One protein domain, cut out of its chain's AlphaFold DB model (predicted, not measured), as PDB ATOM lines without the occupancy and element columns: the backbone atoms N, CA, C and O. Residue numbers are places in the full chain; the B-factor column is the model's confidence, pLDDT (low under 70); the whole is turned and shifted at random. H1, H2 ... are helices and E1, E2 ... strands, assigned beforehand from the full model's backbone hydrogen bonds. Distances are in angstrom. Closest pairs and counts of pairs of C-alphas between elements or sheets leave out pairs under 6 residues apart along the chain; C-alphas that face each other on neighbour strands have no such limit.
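This is residues 16 to 80 of the 366 residues of the protein "Histone acetyltransferase type B catalytic subunit" of Hirondellea gigas (UniProt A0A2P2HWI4). With little regular structure, this is a long two-stranded hairpin, E1 and E2, with two short helices, H1 and H2, near E2. After E2 a long loop, residues 37 to 54, runs out to one end of the shape and folds back to H1. The 65 printed residues hold E1, E2, H1 and H2 in that order, a mixed class with 25 residues in named elements. The whole is loose, radius of gyration of the C-alphas 14.8 A, and spans 48 by 23 by 15 A.

E1, residues 19 to 24, begins at C-alpha 19 (40.462, 4.553, 5.361) and is 16.2 A long. E2, residues 31 to 36, is 16.4 A long. H1 is residues 55 to 59. H2, residues 71 to 78, ends at C-alpha 78 (36.431, 13.454, 26.405).

E1 and E2 are an antiparallel hairpin at 166 degrees; N 21 and O 34 are 2.8 A apart. The closest C-alphas of E2 and H2, Tyr 32 and Phe 74, are 6.3 A apart; those of E2 and H1, Cys 33 and Ile 55, 7.2 A. H1 and H2 are apart. In both, every O i to N i+4 pair is within hydrogen-bond range.

The farthest C-alphas, Lys 45 and Lys 80, are 48.2 A apart. The printed part has no cut. The links E2 to H1 and H1 to H2 are long. No printed residue is under 70 in pLDDT.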
ATOM      1  N   ARG A  16      37.819  -1.211  -1.181       96.75
ATOM      2  CA  ARG A  16      38.287  -0.176  -2.113       96.75
ATOM      3  C   ARG A  16      38.393   1.163  -1.391       96.75
ATOM      4  O   ARG A  16      37.396   1.625  -0.839       96.75
ATOM      5  N   ASN A  17      39.553   1.817  -1.487       96.62
ATOM      6  CA  ASN A  17      39.848   3.089  -0.812       96.62
ATOM      7  C   ASN A  17      39.576   3.023   0.702       96.62
ATOM      8  O   ASN A  17      38.900   3.893   1.247       96.62
ATOM      9  N   LEU A  18      40.047   1.955   1.353       97.62
ATOM     10  CA  LEU A  18      39.915   1.776   2.796       97.62
ATOM     11  C   LEU A  18      40.633   2.902   3.544       97.62
ATOM     12  O   LEU A  18      41.807   3.172   3.293       97.62
ATOM     13  N   PHE A  19      39.935   3.522   4.486       97.56
ATOM     14  CA  PHE A  19      40.462   4.553   5.361       97.56
ATOM     15  C   PHE A  19      40.027   4.274   6.800       97.56
ATOM     16  O   PHE A  19      38.839   4.233   7.109       97.56
ATOM     17  N   ILE A  20      41.002   4.052   7.682       97.19
ATOM     18  CA  ILE A  20      40.773   3.675   9.081       97.19
ATOM     19  C   ILE A  20      41.158   4.861   9.961       97.19
ATOM     20  O   ILE A  20      42.328   5.233  10.039       97.19
ATOM     21  N   LYS A  21      40.177   5.455  10.638       97.38
ATOM     22  CA  LYS A  21      40.377   6.553  11.587       97.38
ATOM     23  C   LYS A  21      40.330   6.008  13.005       97.38
ATOM     24  O   LYS A  21      39.263   5.643  13.492       97.38
ATOM     25  N   LEU A  22      41.473   6.001  13.683       96.62
ATOM     26  CA  LEU A  22      41.560   5.676  15.103       96.62
ATOM     27  C   LEU A  22      41.694   6.964  15.923       96.62
ATOM     28  O   LEU A  22      42.742   7.607  15.932       96.62
ATOM     29  N   PHE A  23      40.625   7.343  16.615       97.50
ATOM     30  CA  PHE A  23      40.604   8.475  17.538       97.50
ATOM     31  C   PHE A  23      40.931   7.996  18.950       97.50
ATOM     32  O   PHE A  23      40.385   6.986  19.387       97.50
ATOM     33  N   ILE A  24      41.780   8.727  19.675       97.75
ATOM     34  CA  ILE A  24      42.232   8.368  21.028       97.75
ATOM     35  C   ILE A  24      42.141   9.604  21.932       97.75
ATOM     36  O   ILE A  24      42.590  10.684  21.548       97.75
ATOM     37  N   THR A  25      41.558   9.478  23.127       97.62
ATOM     38  CA  THR A  25      41.563  10.563  24.127       97.62
ATOM     39  C   THR A  25      42.958  10.725  24.728       97.62
ATOM     40  O   THR A  25      43.580   9.726  25.082       97.62
ATOM     41  N   ALA A  26      43.436  11.957  24.897       97.12
ATOM     42  CA  ALA A  26      44.848  12.242  25.159       97.12
ATOM     43  C   ALA A  26      45.403  11.672  26.483       97.12
ATOM     44  O   ALA A  26      46.559  11.260  26.532       97.12
ATOM     45  N   GLY A  27      44.600  11.666  27.544       97.25
ATOM     46  CA  GLY A  27      44.956  11.209  28.883       97.25
ATOM     47  C   GLY A  27      44.543   9.767  29.132       97.25
ATOM     48  O   GLY A  27      45.399   8.911  29.295       97.25
ATOM     49  N   ARG A  28      43.237   9.453  29.143       96.69
ATOM     50  CA  ARG A  28      42.749   8.102  29.513       96.69
ATOM     51  C   ARG A  28      42.957   7.032  28.442       96.69
ATOM     52  O   ARG A  28      42.824   5.848  28.760       96.69
ATOM     53  N   LEU A  29      43.246   7.445  27.206       97.69
ATOM     54  CA  LEU A  29      43.405   6.574  26.039       97.69
ATOM     55  C   LEU A  29      42.154   5.739  25.703       97.69
ATOM     56  O   LEU A  29      42.267   4.601  25.273       97.69
ATOM     57  N   ASN A  30      40.947   6.279  25.893       97.25
ATOM     58  CA  ASN A  30      39.751   5.671  25.300       97.25
ATOM     59  C   ASN A  30      39.789   5.871  23.789       97.25
ATOM     60  O   ASN A  30      40.280   6.902  23.327       97.25
ATOM     61  N   MET A  31      39.243   4.925  23.030       97.38
ATOM     62  CA  MET A  31      39.406   4.895  21.580       97.38
ATOM     63  C   MET A  31      38.071   4.826  20.852       97.38
ATOM     64  O   MET A  31      37.083   4.318  21.376       97.38
ATOM     65  N   TYR A  32      38.041   5.320  19.623       97.75
ATOM     66  CA  TYR A  32      36.944   5.121  18.686       97.75
ATOM     67  C   TYR A  32      37.523   4.876  17.299       97.75
ATOM     68  O   TYR A  32      38.358   5.651  16.837       97.75
ATOM     69  N   CYS A  33      37.094   3.790  16.658       97.38
ATOM     70  CA  CYS A  33      37.534   3.421  15.321       97.38
ATOM     71  C   CYS A  33      36.393   3.651  14.324       97.38
ATOM     72  O   CYS A  33      35.299   3.110  14.493       97.38
ATOM     73  N   GLU A  34      36.647   4.461  13.302       97.00
ATOM     74  CA  GLU A  34      35.738   4.723  12.185       97.00
ATOM     75  C   GLU A  34      36.385   4.177  10.907       97.00
ATOM     76  O   GLU A  34      37.513   4.537  10.569       97.00
ATOM     77  N   VAL A  35      35.686   3.269  10.224       96.75
ATOM     78  CA  VAL A  35      36.162   2.607   9.003       96.75
ATOM     79  C   VAL A  35      35.356   3.132   7.823       96.75
ATOM     80  O   VAL A  35      34.138   2.977   7.778       96.75
ATOM     81  N   GLU A  36      36.038   3.749   6.867       97.44
ATOM     82  CA  GLU A  36      35.455   4.296   5.644       97.44
ATOM     83  C   GLU A  36      35.996   3.531   4.431       97.44
ATOM     84  O   GLU A  36      37.177   3.197   4.366       97.44
ATOM     85  N   HIS A  37      35.143   3.244   3.450       97.00
ATOM     86  CA  HIS A  37      35.547   2.645   2.178       97.00
ATOM     87  C   HIS A  37      34.559   3.031   1.070       97.00
ATOM     88  O   HIS A  37      33.379   3.261   1.324       97.00
ATOM     89  N   SER A  38      35.015   3.061  -0.183       97.12
ATOM     90  CA  SER A  38      34.151   3.354  -1.344       97.12
ATOM     91  C   SER A  38      33.510   2.111  -1.971       97.12
ATOM     92  O   SER A  38      32.750   2.217  -2.928       97.12
ATOM     93  N   GLY A  39      33.858   0.921  -1.481       94.12
ATOM     94  CA  GLY A  39      33.296  -0.348  -1.935       94.12
ATOM     95  C   GLY A  39      33.896  -1.515  -1.162       94.12
ATOM     96  O   GLY A  39      35.020  -1.403  -0.671       94.12
ATOM     97  N   MET A  40      33.145  -2.604  -1.053       93.06
ATOM     98  CA  MET A  40      33.553  -3.831  -0.374       93.06
ATOM     99  C   MET A  40      33.441  -4.998  -1.357       93.06
ATOM    100  O   MET A  40      32.557  -5.002  -2.211       93.06
ATOM    101  N   TYR A  41      34.366  -5.953  -1.281       90.62
ATOM    102  CA  TYR A  41      34.321  -7.165  -2.086       90.62
ATOM    103  C   TYR A  41      33.099  -7.997  -1.688       90.62
ATOM    104  O   TYR A  41      32.952  -8.383  -0.528       90.62
ATOM    105  N   GLU A  42      32.239  -8.285  -2.659       84.56
ATOM    106  CA  GLU A  42      31.090  -9.168  -2.497       84.56
ATOM    107  C   GLU A  42      31.343 -10.445  -3.295       84.56
ATOM    108  O   GLU A  42      31.474 -10.413  -4.522       84.56
ATOM    109  N   SER A  43      31.420 -11.582  -2.605       78.81
ATOM    110  CA  SER A  43      31.438 -12.874  -3.285       78.81
ATOM    111  C   SER A  43      30.022 -13.306  -3.654       78.81
ATOM    112  O   SER A  43      29.089 -13.189  -2.860       78.81
ATOM    113  N   SER A  44      29.880 -13.879  -4.849       72.62
ATOM    114  CA  SER A  44      28.646 -14.509  -5.331       72.62
ATOM    115  C   SER A  44      28.648 -16.041  -5.209       72.62
ATOM    116  O   SER A  44      27.655 -16.674  -5.570       72.62
ATOM    117  N   LYS A  45      29.726 -16.666  -4.701       76.75
ATOM    118  CA  LYS A  45      29.869 -18.131  -4.639       76.75
ATOM    119  C   LYS A  45      30.165 -18.641  -3.220       76.75
ATOM    120  O   LYS A  45      30.995 -18.067  -2.520       76.75
ATOM    121  N   PRO A  46      29.555 -19.765  -2.793       70.94
ATOM    122  CA  PRO A  46      29.905 -20.407  -1.528       70.94
ATOM    123  C   PRO A  46      31.378 -20.852  -1.515       70.94
ATOM    124  O   PRO A  46      31.798 -21.591  -2.403       70.94
ATOM    125  N   GLY A  47      32.144 -20.438  -0.499       73.06
ATOM    126  CA  GLY A  47      33.532 -20.877  -0.276       73.06
ATOM    127  C   GLY A  47      34.639 -19.919  -0.733       73.06
ATOM    128  O   GLY A  47      35.810 -20.250  -0.565       73.06
ATOM    129  N   GLU A  48      34.312 -18.748  -1.282       80.56
ATOM    130  CA  GLU A  48      35.319 -17.726  -1.602       80.56
ATOM    131  C   GLU A  48      35.742 -16.889  -0.383       80.56
ATOM    132  O   GLU A  48      35.068 -16.862   0.653       80.56
ATOM    133  N   LEU A  49      36.876 -16.187  -0.529       85.38
ATOM    134  CA  LEU A  49      37.411 -15.281   0.486       85.38
ATOM    135  C   LEU A  49      36.401 -14.187   0.857       85.38
ATOM    136  O   LEU A  49      35.771 -13.573  -0.005       85.38
ATOM    137  N   LYS A  50      36.294 -13.918   2.158       89.81
ATOM    138  CA  LYS A  50      35.558 -12.774   2.703       89.81
ATOM    139  C   LYS A  50      36.511 -11.585   2.875       89.81
ATOM    140  O   LYS A  50      37.704 -11.822   3.047       89.81
ATOM    141  N   PRO A  51      36.008 -10.336   2.844       93.19
ATOM    142  CA  PRO A  51      36.780  -9.183   3.294       93.19
ATOM    143  C   PRO A  51      37.325  -9.396   4.707       93.19
ATOM    144  O   PRO A  51      36.645  -9.992   5.546       93.19
ATOM    145  N   ASP A  52      38.523  -8.884   4.963       95.38
ATOM    146  CA  ASP A  52      39.165  -9.008   6.269       95.38
ATOM    147  C   ASP A  52      38.439  -8.166   7.325       95.38
ATOM    148  O   ASP A  52      37.873  -7.103   7.041       95.38
ATOM    149  N   GLU A  53      38.466  -8.610   8.579       94.31
ATOM    150  CA  GLU A  53      37.925  -7.822   9.682       94.31
ATOM    151  C   GLU A  53      38.916  -6.726  10.102       94.31
ATOM    152  O   GLU A  53      40.052  -7.000  10.480       94.31
ATOM    153  N   VAL A  54      38.482  -5.464  10.072       95.19
ATOM    154  CA  VAL A  54      39.373  -4.308  10.294       95.19
ATOM    155  C   VAL A  54      39.575  -3.974  11.776       95.19
ATOM    156  O   VAL A  54      40.686  -3.655  12.203       95.19
ATOM    157  N   ILE A  55      38.495  -4.005  12.563       95.50
ATOM    158  CA  ILE A  55      38.481  -3.562  13.969       95.50
ATOM    159  C   ILE A  55      38.988  -4.641  14.941       95.50
ATOM    160  O   ILE A  55      39.763  -4.281  15.828       95.50
ATOM    161  N   PRO A  56      38.608  -5.931  14.825       95.75
ATOM    162  CA  PRO A  56      39.038  -6.958  15.776       95.75
ATOM    163  C   PRO A  56      40.561  -7.061  15.960       95.75
ATOM    164  O   PRO A  56      40.990  -7.107  17.113       95.75
ATOM    165  N   PRO A  57      41.403  -6.987  14.906       95.19
ATOM    166  CA  PRO A  57      42.855  -6.977  15.093       95.19
ATOM    167  C   PRO A  57      43.360  -5.806  15.950       95.19
ATOM    168  O   PRO A  57      44.236  -5.999  16.785       95.19
ATOM    169  N   LEU A  58      42.768  -4.610  15.817       94.44
ATOM    170  CA  LEU A  58      43.082  -3.457  16.675       94.44
ATOM    171  C   LEU A  58      42.580  -3.656  18.107       94.44
ATOM    172  O   LEU A  58      43.264  -3.284  19.056       94.44
ATOM    173  N   ALA A  59      41.386  -4.228  18.268       94.69
ATOM    174  CA  ALA A  59      40.801  -4.494  19.577       94.69
ATOM    175  C   ALA A  59      41.628  -5.508  20.379       94.69
ATOM    176  O   ALA A  59      41.734  -5.362  21.590       94.69
ATOM    177  N   ASN A  60      42.273  -6.469  19.711       94.25
ATOM    178  CA  ASN A  60      43.164  -7.445  20.346       94.25
ATOM    179  C   ASN A  60      44.435  -6.820  20.942       94.25
ATOM    180  O   ASN A  60      45.097  -7.449  21.763       94.25
ATOM    181  N   LEU A  61      44.786  -5.591  20.550       93.44
ATOM    182  CA  LEU A  61      45.941  -4.882  21.098       93.44
ATOM    183  C   LEU A  61      45.648  -4.223  22.447       93.44
ATOM    184  O   LEU A  61      46.575  -3.774  23.112       93.44
ATOM    185  N   VAL A  62      44.386  -4.095  22.842       94.31
ATOM    186  CA  VAL A  62      43.996  -3.298  24.007       94.31
ATOM    187  C   VAL A  62      43.019  -4.059  24.893       94.31
ATOM    188  O   VAL A  62      42.351  -4.982  24.432       94.31
ATOM    189  N   PRO A  63      42.869  -3.662  26.167       94.06
ATOM    190  CA  PRO A  63      41.872  -4.264  27.036       94.06
ATOM    191  C   PRO A  63      40.453  -4.122  26.466       94.06
ATOM    192  O   PRO A  63      40.146  -3.103  25.820       94.06
ATOM    193  N   PRO A  64      39.546  -5.071  26.762       93.56
ATOM    194  CA  PRO A  64      38.140  -4.960  26.401       93.56
ATOM    195  C   PRO A  64      37.537  -3.616  26.826       93.56
ATOM    196  O   PRO A  64      37.888  -3.057  27.863       93.56
ATOM    197  N   ASN A  65      36.591  -3.106  26.038       91.62
ATOM    198  CA  ASN A  65      35.936  -1.804  26.238       91.62
ATOM    199  C   ASN A  65      36.844  -0.565  26.076       91.62
ATOM    200  O   ASN A  65      36.372   0.549  26.303       91.62
ATOM    201  N   THR A  66      38.102  -0.716  25.638       95.88
ATOM    202  CA  THR A  66      38.962   0.428  25.279       95.88
ATOM    203  C   THR A  66      38.509   1.092  23.975       95.88
ATOM    204  O   THR A  66      38.413   2.319  23.907       95.88
ATOM    205  N   ILE A  67      38.198   0.291  22.946       96.62
ATOM    206  CA  ILE A  67      37.572   0.767  21.704       96.62
ATOM    207  C   ILE A  67      36.059   0.834  21.923       96.62
ATOM    208  O   ILE A  67      35.390  -0.179  22.120       96.62
ATOM    209  N   LEU A  68      35.523   2.049  21.903       96.50
ATOM    210  CA  LEU A  68      34.125   2.341  22.182       96.50
ATOM    211  C   LEU A  68      33.257   2.098  20.944       96.50
ATOM    212  O   LEU A  68      33.629   2.453  19.827       96.50
ATOM    213  N   GLY A  69      32.054   1.562  21.154       94.00
ATOM    214  CA  GLY A  69      31.147   1.176  20.065       94.00
ATOM    215  C   GLY A  69      30.483   2.332  19.309       94.00
ATOM    216  O   GLY A  69      29.813   2.096  18.308       94.00
ATOM    217  N   SER A  70      30.619   3.583  19.764       95.75
ATOM    218  CA  SER A  70      30.040   4.731  19.060       95.75
ATOM    219  C   SER A  70      30.783   6.042  19.306       95.75
ATOM    220  O   SER A  70      31.325   6.301  20.387       95.75
ATOM    221  N   LYS A  71      30.716   6.925  18.304       96.50
ATOM    222  CA  LYS A  71      31.258   8.287  18.363       96.50
ATOM    223  C   LYS A  71      30.659   9.101  19.509       96.50
ATOM    224  O   LYS A  71      31.377   9.838  20.175       96.50
ATOM    225  N   SER A  72      29.358   8.962  19.775       97.12
ATOM    226  CA  SER A  72      28.684   9.682  20.864       97.12
ATOM    227  C   SER A  72      29.252   9.309  22.237       97.12
ATOM    228  O   SER A  72      29.486  10.193  23.062       97.12
ATOM    229  N   THR A  73      29.528   8.022  22.469       96.44
ATOM    230  CA  THR A  73      30.141   7.541  23.716       96.44
ATOM    231  C   THR A  73      31.574   8.049  23.848       96.44
ATOM    232  O   THR A  73      31.963   8.509  24.920       96.44
ATOM    233  N   PHE A  74      32.339   8.062  22.753       97.38
ATOM    234  CA  PHE A  74      33.684   8.638  22.729       97.38
ATOM    235  C   PHE A  74      33.694  10.133  23.067       97.38
ATOM    236  O   PHE A  74      34.419  10.558  23.966       97.38
ATOM    237  N   VAL A  75      32.823  10.931  22.439       96.25
ATOM    238  CA  VAL A  75      32.679  12.368  22.741       96.25
ATOM    239  C   VAL A  75      32.296  12.597  24.210       96.25
ATOM    240  O   VAL A  75      32.800  13.527  24.844       96.25
ATOM    241  N   ALA A  76      31.450  11.740  24.789       95.62
ATOM    242  CA  ALA A  76      31.112  11.815  26.208       95.62
ATOM    243  C   ALA A  76      32.316  11.515  27.125       95.62
ATOM    244  O   ALA A  76      32.429  12.118  28.194       95.62
ATOM    245  N   MET A  77      33.231  10.629  26.711       94.81
ATOM    246  CA  MET A  77      34.446  10.304  27.468       94.81
ATOM    247  C   MET A  77      35.476  11.435  27.479       94.81
ATOM    248  O   MET A  77      36.142  11.602  28.498       94.81
ATOM    249  N   ILE A  78      35.545  12.271  26.436       93.44
ATOM    250  CA  ILE A  78      36.431  13.454  26.405       93.44
ATOM    251  C   ILE A  78      36.163  14.372  27.607       93.44
ATOM    252  O   ILE A  78      37.088  14.875  28.237       93.44
ATOM    253  N   ARG A  79      34.895  14.539  28.004       90.44
ATOM    254  CA  ARG A  79      34.528  15.367  29.169       90.44
ATOM    255  C   ARG A  79      35.071  14.820  30.493       90.44
ATOM    256  O   ARG A  79      35.198  15.567  31.457       90.44
ATOM    257  N   LYS A  80      35.401  13.526  30.555       93.06
ATOM    258  CA  LYS A  80      35.969  12.869  31.742       93.06
ATOM    259  C   LYS A  80      37.498  12.950  31.798       93.06
ATOM    260  O   LYS A  80      38.089  12.477  32.770       93.06
TER     261      LYS A  80